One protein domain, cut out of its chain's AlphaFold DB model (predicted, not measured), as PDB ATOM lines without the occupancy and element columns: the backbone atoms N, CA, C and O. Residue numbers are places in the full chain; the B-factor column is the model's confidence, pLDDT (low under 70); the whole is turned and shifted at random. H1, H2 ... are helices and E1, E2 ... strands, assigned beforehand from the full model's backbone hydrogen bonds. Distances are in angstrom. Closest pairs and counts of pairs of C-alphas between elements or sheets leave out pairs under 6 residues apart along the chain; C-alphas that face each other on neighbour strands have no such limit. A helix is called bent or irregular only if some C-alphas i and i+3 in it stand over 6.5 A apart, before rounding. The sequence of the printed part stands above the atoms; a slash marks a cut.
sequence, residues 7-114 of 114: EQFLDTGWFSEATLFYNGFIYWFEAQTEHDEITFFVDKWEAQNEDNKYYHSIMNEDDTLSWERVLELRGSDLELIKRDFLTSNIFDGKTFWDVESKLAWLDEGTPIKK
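AT A GLANCE: This is residues 7 to 114 of the 114 residues of an uncharacterized protein of Butyrivibrio sp. INlla18 (UniProt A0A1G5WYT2). A strongly twisted antiparallel sheet is built along one long bent strand, E3, with E2 and E1 to one side and E5 and E4 beside different parts of its other side. H2 packs over E5 on one face, H3 meets H2 at a steep angle, and the tail, residues 103 to 114, runs back to E4. The printed part has 108 residues in the order H1 E1 E2 E3 E4 E5 H2 H3, class mixed, helices and strands; E1 to E4 form a meander, each strand the antiparallel neighbour of the one before. It is compact, with a radius of gyration of the C-alphas of 14.3 A and spans of 40 by 31 by 24 A.

HOW THE PARTS SIT: Start at E3, residues 37 to 50, which bends by 67 degrees at residue 46. On one side find E2, residues 25 to 34, its hairpin partner, with N 28 and O 43 at 2.8 A; E3 lies on one side of E2 and E1, residues 18 to 22, on the other side, with N 20 and O 27 at 2.9 A. On the other side of E3 lie E5, residues 67 to 75, with N 40 and O 73 at 2.9 A, and E4, residues 54 to 59, with N 56 and O 48 at 2.8 A. H2, residues 78 to 87, is over E5 at a height over the sheet of 9.2 A, slantwise at 37 degrees on the local plane; the closest C-alphas, Leu 73 and Ile 81, are 6.4 A apart. H3, residues 96 to 102, touches H2, with the C-alphas of Leu 86 and Phe 96 closest at 5.5 A, and only grazes the sheet. H1, residues 7 to 13, only grazes it too. Each O i to N i+4 pair is within hydrogen-bond range in H1 and H2; H3 has 1 of 3, beside 2 of 4 O i to N i+3 pairs.

IN THESE COORDINATES: Find C-alpha 37 at (27.949, 31.736, 26.099); E3 runs 38.0 A to C-alpha 50 at (38.636, -1.233, 10.506). E2 is 29.0 A long, E5 24.0 A, E4 15.6 A, H2 14.3 A and E1 13.2 A. H1 begins at (19.849, 8.419, 24.293) and is 9.1 A long; H3, 9.9 A, is irregular, with C-alphas 98 and 101 7.9 A apart.

THE WHOLE: The C-alphas farthest apart, those of His 35 and Asp 51, are 42.8 A apart. The printed part has no cut and no long link. Residue 12 is under pLDDT 70; the mean of the printed part is 93.2.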
ATOM      1  N   GLU A   7      20.197   7.617  23.131       78.25
ATOM      2  CA  GLU A   7      19.849   8.419  24.293       78.25
ATOM      3  C   GLU A   7      21.106   8.912  25.009       78.25
ATOM      4  O   GLU A   7      21.219  10.111  25.211       78.25
ATOM      5  N   GLN A   8      22.106   8.061  25.273       76.12
ATOM      6  CA  GLN A   8      23.369   8.498  25.888       76.12
ATOM      7  C   GLN A   8      24.118   9.538  25.041       76.12
ATOM      8  O   GLN A   8      24.653  10.508  25.583       76.12
ATOM      9  N   PHE A   9      24.159   9.369  23.715       82.25
ATOM     10  CA  PHE A   9      24.782  10.360  22.839       82.25
ATOM     11  C   PHE A   9      24.053  11.700  22.939       82.25
ATOM     12  O   PHE A   9      24.702  12.718  23.139       82.25
ATOM     13  N   LEU A  10      22.721  11.706  22.859       82.62
ATOM     14  CA  LEU A  10      21.918  12.928  22.930       82.62
ATOM     15  C   LEU A  10      21.858  13.545  24.335       82.62
ATOM     16  O   LEU A  10      21.594  14.744  24.444       82.62
ATOM     17  N   ASP A  11      22.054  12.756  25.385       75.62
ATOM     18  CA  ASP A  11      21.998  13.207  26.777       75.62
ATOM     19  C   ASP A  11      23.310  13.882  27.191       75.62
ATOM     20  O   ASP A  11      23.292  14.987  27.726       75.62
ATOM     21  N   THR A  12      24.460  13.274  26.876       66.94
ATOM     22  CA  THR A  12      25.758  13.777  27.366       66.94
ATOM     23  C   THR A  12      26.903  13.716  26.357       66.94
ATOM     24  O   THR A  12      27.891  14.418  26.533       66.94
ATOM     25  N   GLY A  13      26.815  12.871  25.325       72.25
ATOM     26  CA  GLY A  13      27.945  12.607  24.423       72.25
ATOM     27  C   GLY A  13      28.168  13.687  23.367       72.25
ATOM     28  O   GLY A  13      29.294  14.102  23.132       72.25
ATOM     29  N   TRP A  14      27.098  14.188  22.752       78.12
ATOM     30  CA  TRP A  14      27.185  15.099  21.606       78.12
ATOM     31  C   TRP A  14      27.831  16.451  21.926       78.12
ATOM     32  O   TRP A  14      28.203  17.160  21.005       78.12
ATOM     33  N   PHE A  15      27.949  16.815  23.203       80.00
ATOM     34  CA  PHE A  15      28.420  18.122  23.661       80.00
ATOM     35  C   PHE A  15      29.847  18.087  24.246       80.00
ATOM     36  O   PHE A  15      30.338  19.109  24.711       80.00
ATOM     37  N   SER A  16      30.517  16.926  24.268       81.12
ATOM     38  CA  SER A  16      31.813  16.766  24.945       81.12
ATOM     39  C   SER A  16      32.707  15.729  24.265       81.12
ATOM     40  O   SER A  16      32.591  14.536  24.546       81.12
ATOM     41  N   GLU A  17      33.627  16.199  23.420       85.44
ATOM     42  CA  GLU A  17      34.710  15.442  22.766       85.44
ATOM     43  C   GLU A  17      34.300  14.093  22.136       85.44
ATOM     44  O   GLU A  17      35.098  13.159  22.043       85.44
ATOM     45  N   ALA A  18      33.052  13.950  21.690       88.62
ATOM     46  CA  ALA A  18      32.606  12.709  21.070       88.62
ATOM     47  C   ALA A  18      33.080  12.619  19.621       88.62
ATOM     48  O   ALA A  18      33.217  13.625  18.932       88.62
ATOM     49  N   THR A  19      33.259  11.396  19.125       92.12
ATOM     50  CA  THR A  19      33.530  11.120  17.713       92.12
ATOM     51  C   THR A  19      32.482  10.171  17.150       92.12
ATOM     52  O   THR A  19      32.116   9.172  17.770       92.12
ATOM     53  N   LEU A  20      31.990  10.476  15.951       93.56
ATOM     54  CA  LEU A  20      31.152   9.570  15.173       93.56
ATOM     55  C   LEU A  20      31.780   9.332  13.807       93.56
ATOM     56  O   LEU A  20      32.154  10.272  13.107       93.56
ATOM     57  N   PHE A  21      31.837   8.066  13.408       95.38
ATOM     58  CA  PHE A  21      32.239   7.679  12.068       95.38
ATOM     59  C   PHE A  21      31.033   7.638  11.134       95.38
ATOM     60  O   PHE A  21      30.012   7.001  11.424       95.38
ATOM     61  N   TYR A  22      31.179   8.271   9.973       96.19
ATOM     62  CA  TYR A  22      30.212   8.206   8.889       96.19
ATOM     63  C   TYR A  22      30.897   8.364   7.534       96.19
ATOM     64  O   TYR A  22      31.565   9.359   7.274       96.19
ATOM     65  N   ASN A  23      30.672   7.390   6.650       95.50
ATOM     66  CA  ASN A  23      31.023   7.471   5.230       95.50
ATOM     67  C   ASN A  23      32.490   7.867   4.939       95.50
ATOM     68  O   ASN A  23      32.747   8.666   4.044       95.50
ATOM     69  N   GLY A  24      33.449   7.315   5.689       96.88
ATOM     70  CA  GLY A  24      34.879   7.601   5.490       96.88
ATOM     71  C   GLY A  24      35.376   8.864   6.193       96.88
ATOM     72  O   GLY A  24      36.485   9.318   5.922       96.88
ATOM     73  N   PHE A  25      34.572   9.431   7.092       98.06
ATOM     74  CA  PHE A  25      34.943  10.600   7.875       98.06
ATOM     75  C   PHE A  25      34.653  10.392   9.355       98.06
ATOM     76  O   PHE A  25      33.686   9.718   9.724       98.06
ATOM     77  N   ILE A  26      35.470  11.028  10.187       97.62
ATOM     78  CA  ILE A  26      35.135  11.304  11.578       97.62
ATOM     79  C   ILE A  26      34.499  12.680  11.664       97.62
ATOM     80  O   ILE A  26      34.929  13.613  10.989       97.62
ATOM     81  N   TYR A  27      33.474  12.764  12.501       96.44
ATOM     82  CA  TYR A  27      32.861  13.989  12.977       96.44
ATOM     83  C   TYR A  27      33.146  14.061  14.471       96.44
ATOM     84  O   TYR A  27      32.681  13.199  15.220       96.44
ATOM     85  N   TRP A  28      33.942  15.036  14.883       95.69
ATOM     86  CA  TRP A  28      34.260  15.290  16.280       95.69
ATOM     87  C   TRP A  28      33.446  16.457  16.792       95.69
ATOM     88  O   TRP A  28      33.387  17.504  16.152       95.69
ATOM     89  N   PHE A  29      32.805  16.243  17.928       94.81
ATOM     90  CA  PHE A  29      31.869  17.163  18.539       94.81
ATOM     91  C   PHE A  29      32.499  17.727  19.803       94.81
ATOM     92  O   PHE A  29      32.856  16.967  20.702       94.81
ATOM     93  N   GLU A  30      32.579  19.045  19.906       93.81
ATOM     94  CA  GLU A  30      33.052  19.709  21.115       93.81
ATOM     95  C   GLU A  30      32.193  20.934  21.416       93.81
ATOM     96  O   GLU A  30      31.638  21.582  20.524       93.81
ATOM     97  N   ALA A  31      32.074  21.245  22.702       92.88
ATOM     98  CA  ALA A  31      31.553  22.515  23.142       92.88
ATOM     99  C   ALA A  31      32.423  23.122  24.236       92.88
ATOM    100  O   ALA A  31      32.949  22.438  25.110       92.88
ATOM    101  N   GLN A  32      32.500  24.443  24.218       92.06
ATOM    102  CA  GLN A  32      33.158  25.252  25.231       92.06
ATOM    103  C   GLN A  32      32.180  26.301  25.754       92.06
ATOM    104  O   GLN A  32      31.290  26.750  25.032       92.06
ATOM    105  N   THR A  33      32.327  26.682  27.022       92.12
ATOM    106  CA  THR A  33      31.514  27.732  27.646       92.12
ATOM    107  C   THR A  33      32.416  28.859  28.126       92.12
ATOM    108  O   THR A  33      33.335  28.628  28.911       92.12
ATOM    109  N   GLU A  34      32.136  30.080  27.685       91.94
ATOM    110  CA  GLU A  34      32.841  31.293  28.087       91.94
ATOM    111  C   GLU A  34      31.814  32.387  28.426       91.94
ATOM    112  O   GLU A  34      30.960  32.708  27.611       91.94
ATOM    113  N   HIS A  35      31.885  32.963  29.633       89.38
ATOM    114  CA  HIS A  35      30.988  34.042  30.095       89.38
ATOM    115  C   HIS A  35      29.482  33.791  29.830       89.38
ATOM    116  O   HIS A  35      28.786  34.675  29.336       89.38
ATOM    117  N   ASP A  36      28.986  32.593  30.162       88.19
ATOM    118  CA  ASP A  36      27.600  32.134  29.930       88.19
ATOM    119  C   ASP A  36      27.188  31.977  28.447       88.19
ATOM    120  O   ASP A  36      26.021  31.710  28.148       88.19
ATOM    121  N   GLU A  37      28.133  32.087  27.508       94.62
ATOM    122  CA  GLU A  37      27.949  31.736  26.099       94.62
ATOM    123  C   GLU A  37      28.564  30.363  25.810       94.62
ATOM    124  O   GLU A  37      29.728  30.089  26.104       94.62
ATOM    125  N   ILE A  38      27.768  29.492  25.206       93.75
ATOM    126  CA  ILE A  38      28.182  28.195  24.697       93.75
ATOM    127  C   ILE A  38      28.613  28.370  23.245       93.75
ATOM    128  O   ILE A  38      27.869  28.923  22.437       93.75
ATOM    129  N   THR A  39      29.777  27.832  22.895       95.50
ATOM    130  CA  THR A  39      30.179  27.581  21.510       95.50
ATOM    131  C   THR A  39      30.252  26.078  21.301       95.50
ATOM    132  O   THR A  39      31.077  25.422  21.924       95.50
ATOM    133  N   PHE A  40      29.406  25.546  20.427       95.56
ATOM    134  CA  PHE A  40      29.414  24.151  20.000       95.56
ATOM    135  C   PHE A  40      29.893  24.068  18.555       95.56
ATOM    136  O   PHE A  40      29.450  24.853  17.716       95.56
ATOM    137  N   PHE A  41      30.766  23.121  18.241       96.31
ATOM    138  CA  PHE A  41      31.258  22.937  16.885       96.31
ATOM    139  C   PHE A  41      31.483  21.472  16.541       96.31
ATOM    140  O   PHE A  41      31.595  20.605  17.408       96.31
ATOM    141  N   VAL A  42      31.510  21.217  15.233       97.12
ATOM    142  CA  VAL A  42      31.807  19.904  14.673       97.12
ATOM    143  C   VAL A  42      32.932  20.048  13.667       97.12
ATOM    144  O   VAL A  42      32.764  20.720  12.644       97.12
ATOM    145  N   ASP A  43      34.051  19.392  13.950       97.75
ATOM    146  CA  ASP A  43      35.172  19.288  13.026       97.75
ATOM    147  C   ASP A  43      35.151  17.913  12.341       97.75
ATOM    148  O   ASP A  43      34.730  16.906  12.917       97.75
ATOM    149  N   LYS A  44      35.556  17.876  11.073       98.06
ATOM    150  CA  LYS A  44      35.469  16.708  10.195       98.06
ATOM    151  C   LYS A  44      36.818  16.411   9.557       98.06
ATOM    152  O   LYS A  44      37.463  17.323   9.044       98.06
ATOM    153  N   TRP A  45      37.210  15.140   9.514       98.12
ATOM    154  CA  TRP A  45      38.403  14.690   8.784       98.12
ATOM    155  C   TRP A  45      38.230  13.292   8.192       98.12
ATOM    156  O   TRP A  45      37.349  12.533   8.593       98.12
ATOM    157  N   GLU A  46      39.067  12.960   7.209       97.88
ATOM    158  CA  GLU A  46      39.068  11.652   6.547       97.88
ATOM    159  C   GLU A  46      39.584  10.548   7.478       97.88
ATOM    160  O   GLU A  46      40.607  10.698   8.148       97.88
ATOM    161  N   ALA A  47      38.900   9.406   7.485       98.00
ATOM    162  CA  ALA A  47      39.285   8.245   8.271       98.00
ATOM    163  C   ALA A  47      38.897   6.929   7.588       98.00
ATOM    164  O   ALA A  47      37.916   6.842   6.846       98.00
ATOM    165  N   GLN A  48      39.635   5.868   7.901       97.50
ATOM    166  CA  GLN A  48      39.312   4.504   7.500       97.50
ATOM    167  C   GLN A  48      38.690   3.737   8.669       97.50
ATOM    168  O   GLN A  48      39.193   3.793   9.783       97.50
ATOM    169  N   ASN A  49      37.617   2.993   8.404       96.06
ATOM    170  CA  ASN A  49      37.029   2.059   9.365       96.06
ATOM    171  C   ASN A  49      37.697   0.682   9.232       96.06
ATOM    172  O   ASN A  49      37.769   0.135   8.128       96.06
ATOM    173  N   GLU A  50      38.152   0.137  10.357       95.81
ATOM    174  CA  GLU A  50      38.636  -1.233  10.506       95.81
ATOM    175  C   GLU A  50      37.625  -2.046  11.333       95.81
ATOM    176  O   GLU A  50      37.372  -1.778  12.512       95.81
ATOM    177  N   ASP A  51      37.017  -3.042  10.680       93.00
ATOM    178  CA  ASP A  51      36.129  -4.049  11.276       93.00
ATOM    179  C   ASP A  51      34.952  -3.510  12.117       93.00
ATOM    180  O   ASP A  51      34.455  -4.194  13.013       93.00
ATOM    181  N   ASN A  52      34.459  -2.296  11.830       90.38
ATOM    182  CA  ASN A  52      33.446  -1.593  12.636       90.38
ATOM    183  C   ASN A  52      33.822  -1.489  14.119       90.38
ATOM    184  O   ASN A  52      32.944  -1.430  14.985       90.38
ATOM    185  N   LYS A  53      35.124  -1.473  14.406       93.06
ATOM    186  CA  LYS A  53      35.655  -1.380  15.757       93.06
ATOM    187  C   LYS A  53      36.578  -0.188  15.908       93.06
ATOM    188  O   LYS A  53      36.415   0.554  16.869       93.06
ATOM    189  N   TYR A  54      37.489   0.004  14.959       95.62
ATOM    190  CA  TYR A  54      38.448   1.096  14.991       95.62
ATOM    191  C   TYR A  54      38.224   2.072  13.845       95.62
ATOM    192  O   TYR A  54      37.808   1.686  12.750       95.62
ATOM    193  N   TYR A  55      38.530   3.340  14.092       96.75
ATOM    194  CA  TYR A  55      38.799   4.293  13.027       96.75
ATOM    195  C   TYR A  55      40.279   4.664  13.007       96.75
ATOM    196  O   TYR A  55      40.920   4.792  14.046       96.75
ATOM    197  N   HIS A  56      40.805   4.890  11.812       97.81
ATOM    198  CA  HIS A  56      42.166   5.347  11.590       97.81
ATOM    199  C   HIS A  56      42.121   6.672  10.843       97.81
ATOM    200  O   HIS A  56      41.712   6.711   9.681       97.81
ATOM    201  N   SER A  57      42.520   7.757  11.503       97.94
ATOM    202  CA  SER A  57      42.638   9.071  10.866       97.94
ATOM    203  C   SER A  57      43.630   9.006   9.704       97.94
ATOM    204  O   SER A  57      44.712   8.428   9.839       97.94
ATOM    205  N   ILE A  58      43.259   9.588   8.565       97.75
ATOM    206  CA  ILE A  58      44.115   9.656   7.381       97.75
ATOM    207  C   ILE A  58      44.947  10.943   7.457       97.75
ATOM    208  O   ILE A  58      44.436  12.051   7.296       97.75
ATOM    209  N   MET A  59      46.242  10.779   7.706       97.69
ATOM    210  CA  MET A  59      47.234  11.843   7.852       97.69
ATOM    211  C   MET A  59      47.841  12.226   6.501       97.69
ATOM    212  O   MET A  59      48.005  11.390   5.609       97.69
ATOM    213  N   ASN A  60      48.243  13.484   6.376       96.31
ATOM    214  CA  ASN A  60      49.050  13.964   5.261       96.31
ATOM    215  C   ASN A  60      50.477  13.384   5.319       96.31
ATOM    216  O   ASN A  60      50.929  12.884   6.352       96.31
ATOM    217  N   GLU A  61      51.218  13.482   4.209       94.88
ATOM    218  CA  GLU A  61      52.610  13.004   4.127       94.88
ATOM    219  C   GLU A  61      53.528  13.652   5.180       94.88
ATOM    220  O   GLU A  61      54.461  13.010   5.669       94.88
ATOM    221  N   ASP A  62      53.234  14.900   5.557       95.44
ATOM    222  CA  ASP A  62      53.973  15.718   6.526       95.44
ATOM    223  C   ASP A  62      53.563  15.492   7.993       95.44
ATOM    224  O   ASP A  62      53.916  16.293   8.857       95.44
ATOM    225  N   ASP A  63      52.827  14.413   8.276       93.69
ATOM    226  CA  ASP A  63      52.323  14.057   9.610       93.69
ATOM    227  C   ASP A  63      51.274  15.030  10.183       93.69
ATOM    228  O   ASP A  63      50.937  14.959  11.367       93.69
ATOM    229  N   THR A  64      50.696  15.908   9.357       95.88
ATOM    230  CA  THR A  64      49.570  16.762   9.762       95.88
ATOM    231  C   THR A  64      48.214  16.113   9.474       95.88
ATOM    232  O   THR A  64      48.068  15.313   8.548       95.88
ATOM    233  N   LEU A  65      47.196  16.467  10.262       96.69
ATOM    234  CA  LEU A  65      45.805  16.096  10.003       96.69
ATOM    235  C   LEU A  65      45.098  17.237   9.265       96.69
ATOM    236  O   LEU A  65      45.042  18.360   9.767       96.69
ATOM    237  N   SER A  66      44.515  16.946   8.103       96.88
ATOM    238  CA  SER A  66      43.592  17.868   7.439       96.88
ATOM    239  C   SER A  66      42.185  17.694   7.993       96.88
ATOM    240  O   SER A  66      41.566  16.648   7.807       96.88
ATOM    241  N   TRP A  67      41.677  18.743   8.628       97.56
ATOM    242  CA  TRP A  67      40.319  18.814   9.148       97.56
ATOM    243  C   TRP A  67      39.626  20.092   8.668       97.56
ATOM    244  O   TRP A  67      40.277  21.072   8.299       97.56
ATOM    245  N   GLU A  68      38.299  20.077   8.671       97.62
ATOM    246  CA  GLU A  68      37.459  21.241   8.394       97.62
ATOM    247  C   GLU A  68      36.379  21.397   9.466       97.62
ATOM    248  O   GLU A  68      35.828  20.409   9.948       97.62
ATOM    249  N   ARG A  69      36.043  22.642   9.817       97.88
ATOM    250  CA  ARG A  69      34.889  22.928  10.672       97.88
ATOM    251  C   ARG A  69      33.617  22.933   9.839       97.88
ATOM    252  O   ARG A  69      33.428  23.829   9.016       97.88
ATOM    253  N   VAL A  70      32.740  21.959  10.066       97.88
ATOM    254  CA  VAL A  70      31.483  21.801   9.310       97.88
ATOM    255  C   VAL A  70      30.270  22.399  10.018       97.88
ATOM    256  O   VAL A  70      29.229  22.596   9.391       97.88
ATOM    257  N   LEU A  71      30.396  22.709  11.309       97.69
ATOM    258  CA  LEU A  71      29.369  23.384  12.092       97.69
ATOM    259  C   LEU A  71      30.007  24.219  13.195       97.69
ATOM    260  O   LEU A  71      30.926  23.756  13.861       97.69
ATOM    261  N   GLU A  72      29.477  25.416  13.416       97.50
ATOM    262  CA  GLU A  72      29.739  26.215  14.611       97.50
ATOM    263  C   GLU A  72      28.444  26.925  15.005       97.50
ATOM    264  O   GLU A  72      27.845  27.636  14.199       97.50
ATOM    265  N   LEU A  73      28.003  26.710  16.238       96.50
ATOM    266  CA  LEU A  73      26.807  27.295  16.824       96.50
ATOM    267  C   LEU A  73      27.195  28.009  18.111       96.50
ATOM    268  O   LEU A  73      28.006  27.506  18.888       96.50
ATOM    269  N   ARG A  74      26.598  29.177  18.345       96.56
ATOM    270  CA  ARG A  74      26.826  29.967  19.554       96.56
ATOM    271  C   ARG A  74      25.506  30.390  20.173       96.56
ATOM    272  O   ARG A  74      24.567  30.722  19.449       96.56
ATOM    273  N   GLY A  75      25.441  30.401  21.495       94.94
ATOM    274  CA  GLY A  75      24.273  30.877  22.224       94.94
ATOM    275  C   GLY A  75      24.322  30.525  23.702       94.94
ATOM    276  O   GLY A  75      25.227  29.844  24.158       94.94
ATOM    277  N   SER A  76      23.334  30.978  24.460       94.38
ATOM    278  CA  SER A  76      23.223  30.702  25.900       94.38
ATOM    279  C   SER A  76      22.194  29.616  26.241       94.38
ATOM    280  O   SER A  76      22.049  29.247  27.403       94.38
ATOM    281  N   ASP A  77      21.471  29.101  25.242       93.94
ATOM    282  CA  ASP A  77      20.439  28.075  25.410       93.94
ATOM    283  C   ASP A  77      20.892  26.761  24.763       93.94
ATOM    284  O   ASP A  77      20.934  26.622  23.535       93.94
ATOM    285  N   LEU A  78      21.226  25.790  25.613       90.88
ATOM    286  CA  LEU A  78      21.692  24.472  25.199       90.88
ATOM    287  C   LEU A  78      20.656  23.717  24.352       90.88
ATOM    288  O   LEU A  78      21.031  23.022  23.409       90.88
ATOM    289  N   GLU A  79      19.362  23.865  24.643       91.94
ATOM    290  CA  GLU A  79      18.304  23.168  23.905       91.94
ATOM    291  C   GLU A  79      18.155  23.730  22.487       91.94
ATOM    292  O   GLU A  79      17.931  22.977  21.535       91.94
ATOM    293  N   LEU A  80      18.343  25.044  22.313       94.56
ATOM    294  CA  LEU A  80      18.382  25.655  20.983       94.56
ATOM    295  C   LEU A  80      19.599  25.185  20.184       94.56
ATOM    296  O   LEU A  80      19.438  24.805  19.024       94.56
ATOM    297  N   ILE A  81      20.780  25.128  20.805       94.88
ATOM    298  CA  ILE A  81      21.996  24.615  20.154       94.88
ATOM    299  C   ILE A  81      21.802  23.157  19.731       94.88
ATOM    300  O   ILE A  81      22.102  22.798  18.592       94.88
ATOM    301  N   LYS A  82      21.237  22.323  20.610       93.19
ATOM    302  CA  LYS A  82      20.938  20.917  20.318       93.19
ATOM    303  C   LYS A  82      19.979  20.771  19.144       93.19
ATOM    304  O   LYS A  82      20.212  19.965  18.246       93.19
ATOM    305  N   ARG A  83      18.900  21.555  19.122       94.88
ATOM    306  CA  ARG A  83      17.943  21.569  18.010       94.88
ATOM    307  C   ARG A  83      18.622  21.962  16.699       94.88
ATOM    308  O   ARG A  83      18.416  21.302  15.679       94.88
ATOM    309  N   ASP A  84      19.412  23.027  16.718       96.38
ATOM    310  CA  ASP A  84      20.067  23.554  15.525       96.38
ATOM    311  C   ASP A  84      21.104  22.550  14.996       96.38
ATOM    312  O   ASP A  84      21.122  22.270  13.800       96.38
ATOM    313  N   PHE A  85      21.854  21.877  15.874       94.62
ATOM    314  CA  PHE A  85      22.693  20.733  15.509       94.62
ATOM    315  C   PHE A  85      21.892  19.617  14.820       94.62
ATOM    316  O   PHE A  85      22.213  19.219  13.701       94.62
ATOM    317  N   LEU A  86      20.824  19.130  15.458       94.75
ATOM    318  CA  LEU A  86      20.037  17.996  14.960       94.75
ATOM    319  C   LEU A  86      19.358  18.269  13.610       94.75
ATOM    320  O   LEU A  86      19.010  17.328  12.894       94.75
ATOM    321  N   THR A  87      19.170  19.542  13.264       96.44
ATOM    322  CA  THR A  87      18.587  19.990  11.990       96.44
ATOM    323  C   THR A  87      19.628  20.460  10.971       96.44
ATOM    324  O   THR A  87      19.262  20.772   9.839       96.44
ATOM    325  N   SER A  88      20.914  20.487  11.334       97.12
ATOM    326  CA  SER A  88      21.996  20.916  10.447       97.12
ATOM    327  C   SER A  88      22.404  19.813   9.470       97.12
ATOM    328  O   SER A  88      22.548  18.645   9.831       97.12
ATOM    329  N   ASN A  89      22.657  20.198   8.218       97.31
ATOM    330  CA  ASN A  89      22.925  19.278   7.108       97.31
ATOM    331  C   ASN A  89      24.418  18.924   6.965       97.31
ATOM    332  O   ASN A  89      24.994  19.040   5.881       97.31
ATOM    333  N   ILE A  90      25.060  18.525   8.063       96.62
ATOM    334  CA  ILE A  90      26.524  18.383   8.138       96.62
ATOM    335  C   ILE A  90      27.039  17.037   7.607       96.62
ATOM    336  O   ILE A  90      28.215  16.916   7.279       96.62
ATOM    337  N   PHE A  91      26.166  16.035   7.465       96.31
ATOM    338  CA  PHE A  91      26.534  14.684   7.032       96.31
ATOM    339  C   PHE A  91      26.286  14.497   5.530       96.31
ATOM    340  O   PHE A  91      25.284  13.910   5.120       96.31
ATOM    341  N   ASP A  92      27.182  15.022   4.692       93.69
ATOM    342  CA  ASP A  92      27.053  15.022   3.223       93.69
ATOM    343  C   ASP A  92      25.711  15.617   2.747       93.69
ATOM    344  O   ASP A  92      24.998  15.050   1.914       93.69
ATOM    345  N   GLY A  93      25.334  16.760   3.332       95.56
ATOM    346  CA  GLY A  93      24.080  17.453   3.033       95.56
ATOM    347  C   GLY A  93      22.846  16.876   3.735       95.56
ATOM    348  O   GLY A  93      21.730  17.284   3.406       95.56
ATOM    349  N   LYS A  94      23.026  15.952   4.686       97.44
ATOM    350  CA  LYS A  94      21.953  15.309   5.457       97.44
ATOM    351  C   LYS A  94      22.004  15.674   6.934       97.44
ATOM    352  O   LYS A  94      23.067  16.013   7.457       97.44
ATOM    353  N   THR A  95      20.854  15.568   7.594       96.75
ATOM    354  CA  THR A  95      20.727  15.778   9.040       96.75
ATOM    355  C   THR A  95      21.227  14.572   9.828       96.75
ATOM    356  O   THR A  95      21.384  13.479   9.278       96.75
ATOM    357  N   PHE A  96      21.416  14.746  11.139       94.25
ATOM    358  CA  PHE A  96      21.717  13.641  12.052       94.25
ATOM    359  C   PHE A  96      20.701  12.496  11.914       94.25
ATOM    360  O   PHE A  96      21.083  11.334  11.796       94.25
ATOM    361  N   TRP A  97      19.406  12.818  11.851       93.81
ATOM    362  CA  TRP A  97      18.330  11.825  11.793       93.81
ATOM    363  C   TRP A  97      18.321  11.007  10.501       93.81
ATOM    364  O   TRP A  97      17.994   9.824  10.526       93.81
ATOM    365  N   ASP A  98      18.730  11.608   9.384       95.81
ATOM    366  CA  ASP A  98      18.813  10.919   8.093       95.81
ATOM    367  C   ASP A  98      19.912   9.846   8.063       95.81
ATOM    368  O   ASP A  98      19.867   8.916   7.247       95.81
ATOM    369  N   VAL A  99      20.938   9.999   8.906       94.06
ATOM    370  CA  VAL A  99      22.127   9.138   8.914       94.06
ATOM    371  C   VAL A  99      22.303   8.347  10.204       94.06
ATOM    372  O   VAL A  99      23.153   7.463  10.228       94.06
ATOM    373  N   GLU A 100      21.487   8.598  11.231       91.81
ATOM    374  CA  GLU A 100      21.571   8.017  12.580       91.81
ATOM    375  C   GLU A 100      21.834   6.508  12.551       91.81
ATOM    376  O   GLU A 100      22.728   6.008  13.237       91.81
ATOM    377  N   SER A 101      21.118   5.769  11.700       90.62
ATOM    378  CA  SER A 101      21.210   4.308  11.624       90.62
ATOM    379  C   SER A 101      22.553   3.806  11.074       90.62
ATOM    380  O   SER A 101      22.858   2.623  11.201       90.62
ATOM    381  N   LYS A 102      23.332   4.687  10.441       92.50
ATOM    382  CA  LYS A 102      24.634   4.429   9.806       92.50
ATOM    383  C   LYS A 102      25.806   5.013  10.591       92.50
ATOM    384  O   LYS A 102      26.944   4.688  10.270       92.50
ATOM    385  N   LEU A 103      25.536   5.871  11.576       92.19
ATOM    386  CA  LEU A 103      26.557   6.391  12.479       92.19
ATOM    387  C   LEU A 103      27.103   5.247  13.338       92.19
ATOM    388  O   LEU A 103      26.340   4.424  13.869       92.19
ATOM    389  N   ALA A 104      28.424   5.222  13.481       91.19
ATOM    390  CA  ALA A 104      29.134   4.269  14.316       91.19
ATOM    391  C   ALA A 104      30.014   5.001  15.331       91.19
ATOM    392  O   ALA A 104      30.695   5.966  14.992       91.19
ATOM    393  N   TRP A 105      30.003   4.504  16.567       90.38
ATOM    394  CA  TRP A 105      30.981   4.875  17.580       90.38
ATOM    395  C   TRP A 105      32.105   3.849  17.506       90.38
ATOM    396  O   TRP A 105      31.857   2.659  17.710       90.38
ATOM    397  N   LEU A 106      33.290   4.308  17.123       91.56
ATOM    398  CA  LEU A 106      34.469   3.481  16.903       91.56
ATOM    399  C   LEU A 106      35.569   3.932  17.868       91.56
ATOM    400  O   LEU A 106      35.656   5.118  18.183       91.56
ATOM    401  N   ASP A 107      36.402   2.997  18.309       92.88
ATOM    402  CA  ASP A 107      37.603   3.305  19.080       92.88
ATOM    403  C   ASP A 107      38.667   3.924  18.159       92.88
ATOM    404  O   ASP A 107      38.765   3.587  16.976       92.88
ATOM    405  N   GLU A 108      39.499   4.815  18.690       95.50
ATOM    406  CA  GLU A 108      40.615   5.366  17.921       95.50
ATOM    407  C   GLU A 108      41.723   4.317  17.739       95.50
ATOM    408  O   GLU A 108      42.212   3.716  18.701       95.50
ATOM    409  N   GLY A 109      42.116   4.089  16.488       96.38
ATOM    410  CA  GLY A 109      43.253   3.265  16.097       96.38
ATOM    411  C   GLY A 109      44.459   4.102  15.663       96.38
ATOM    412  O   GLY A 109      44.424   5.330  15.610       96.38
ATOM    413  N   THR A 110      45.555   3.428  15.309       96.75
ATOM    414  CA  THR A 110      46.767   4.102  14.815       96.75
ATOM    415  C   THR A 110      46.478   4.851  13.507       96.75
ATOM    416  O   THR A 110      45.981   4.215  12.575       96.75
ATOM    417  N   PRO A 111      46.813   6.148  13.381       96.38
ATOM    418  CA  PRO A 111      46.628   6.892  12.136       96.38
ATOM    419  C   PRO A 111      47.386   6.280  10.946       96.38
ATOM    420  O   PRO A 111      48.448   5.674  11.111       96.38
ATOM    421  N   ILE A 112      46.857   6.471   9.737       96.62
ATOM    422  CA  ILE A 112      47.421   5.966   8.475       96.62
ATOM    423  C   ILE A 112      47.852   7.160   7.618       96.62
ATOM    424  O   ILE A 112      47.185   8.187   7.623       96.62
ATOM    425  N   LYS A 113      48.953   7.045   6.870       93.44
ATOM    426  CA  LYS A 113      49.397   8.088   5.927       93.44
ATOM    427  C   LYS A 113      48.755   7.916   4.549       93.44
ATOM    428  O   LYS A 113      48.561   6.779   4.118       93.44
ATOM    429  N   LYS A 114      48.457   9.038   3.885       84.69
ATOM    430  CA  LYS A 114      48.121   9.074   2.451       84.69
ATOM    431  C   LYS A 114      49.258   8.553   1.574       84.69
ATOM    432  O   LYS A 114      50.432   8.686   1.985       84.69
TER     433      LYS A 114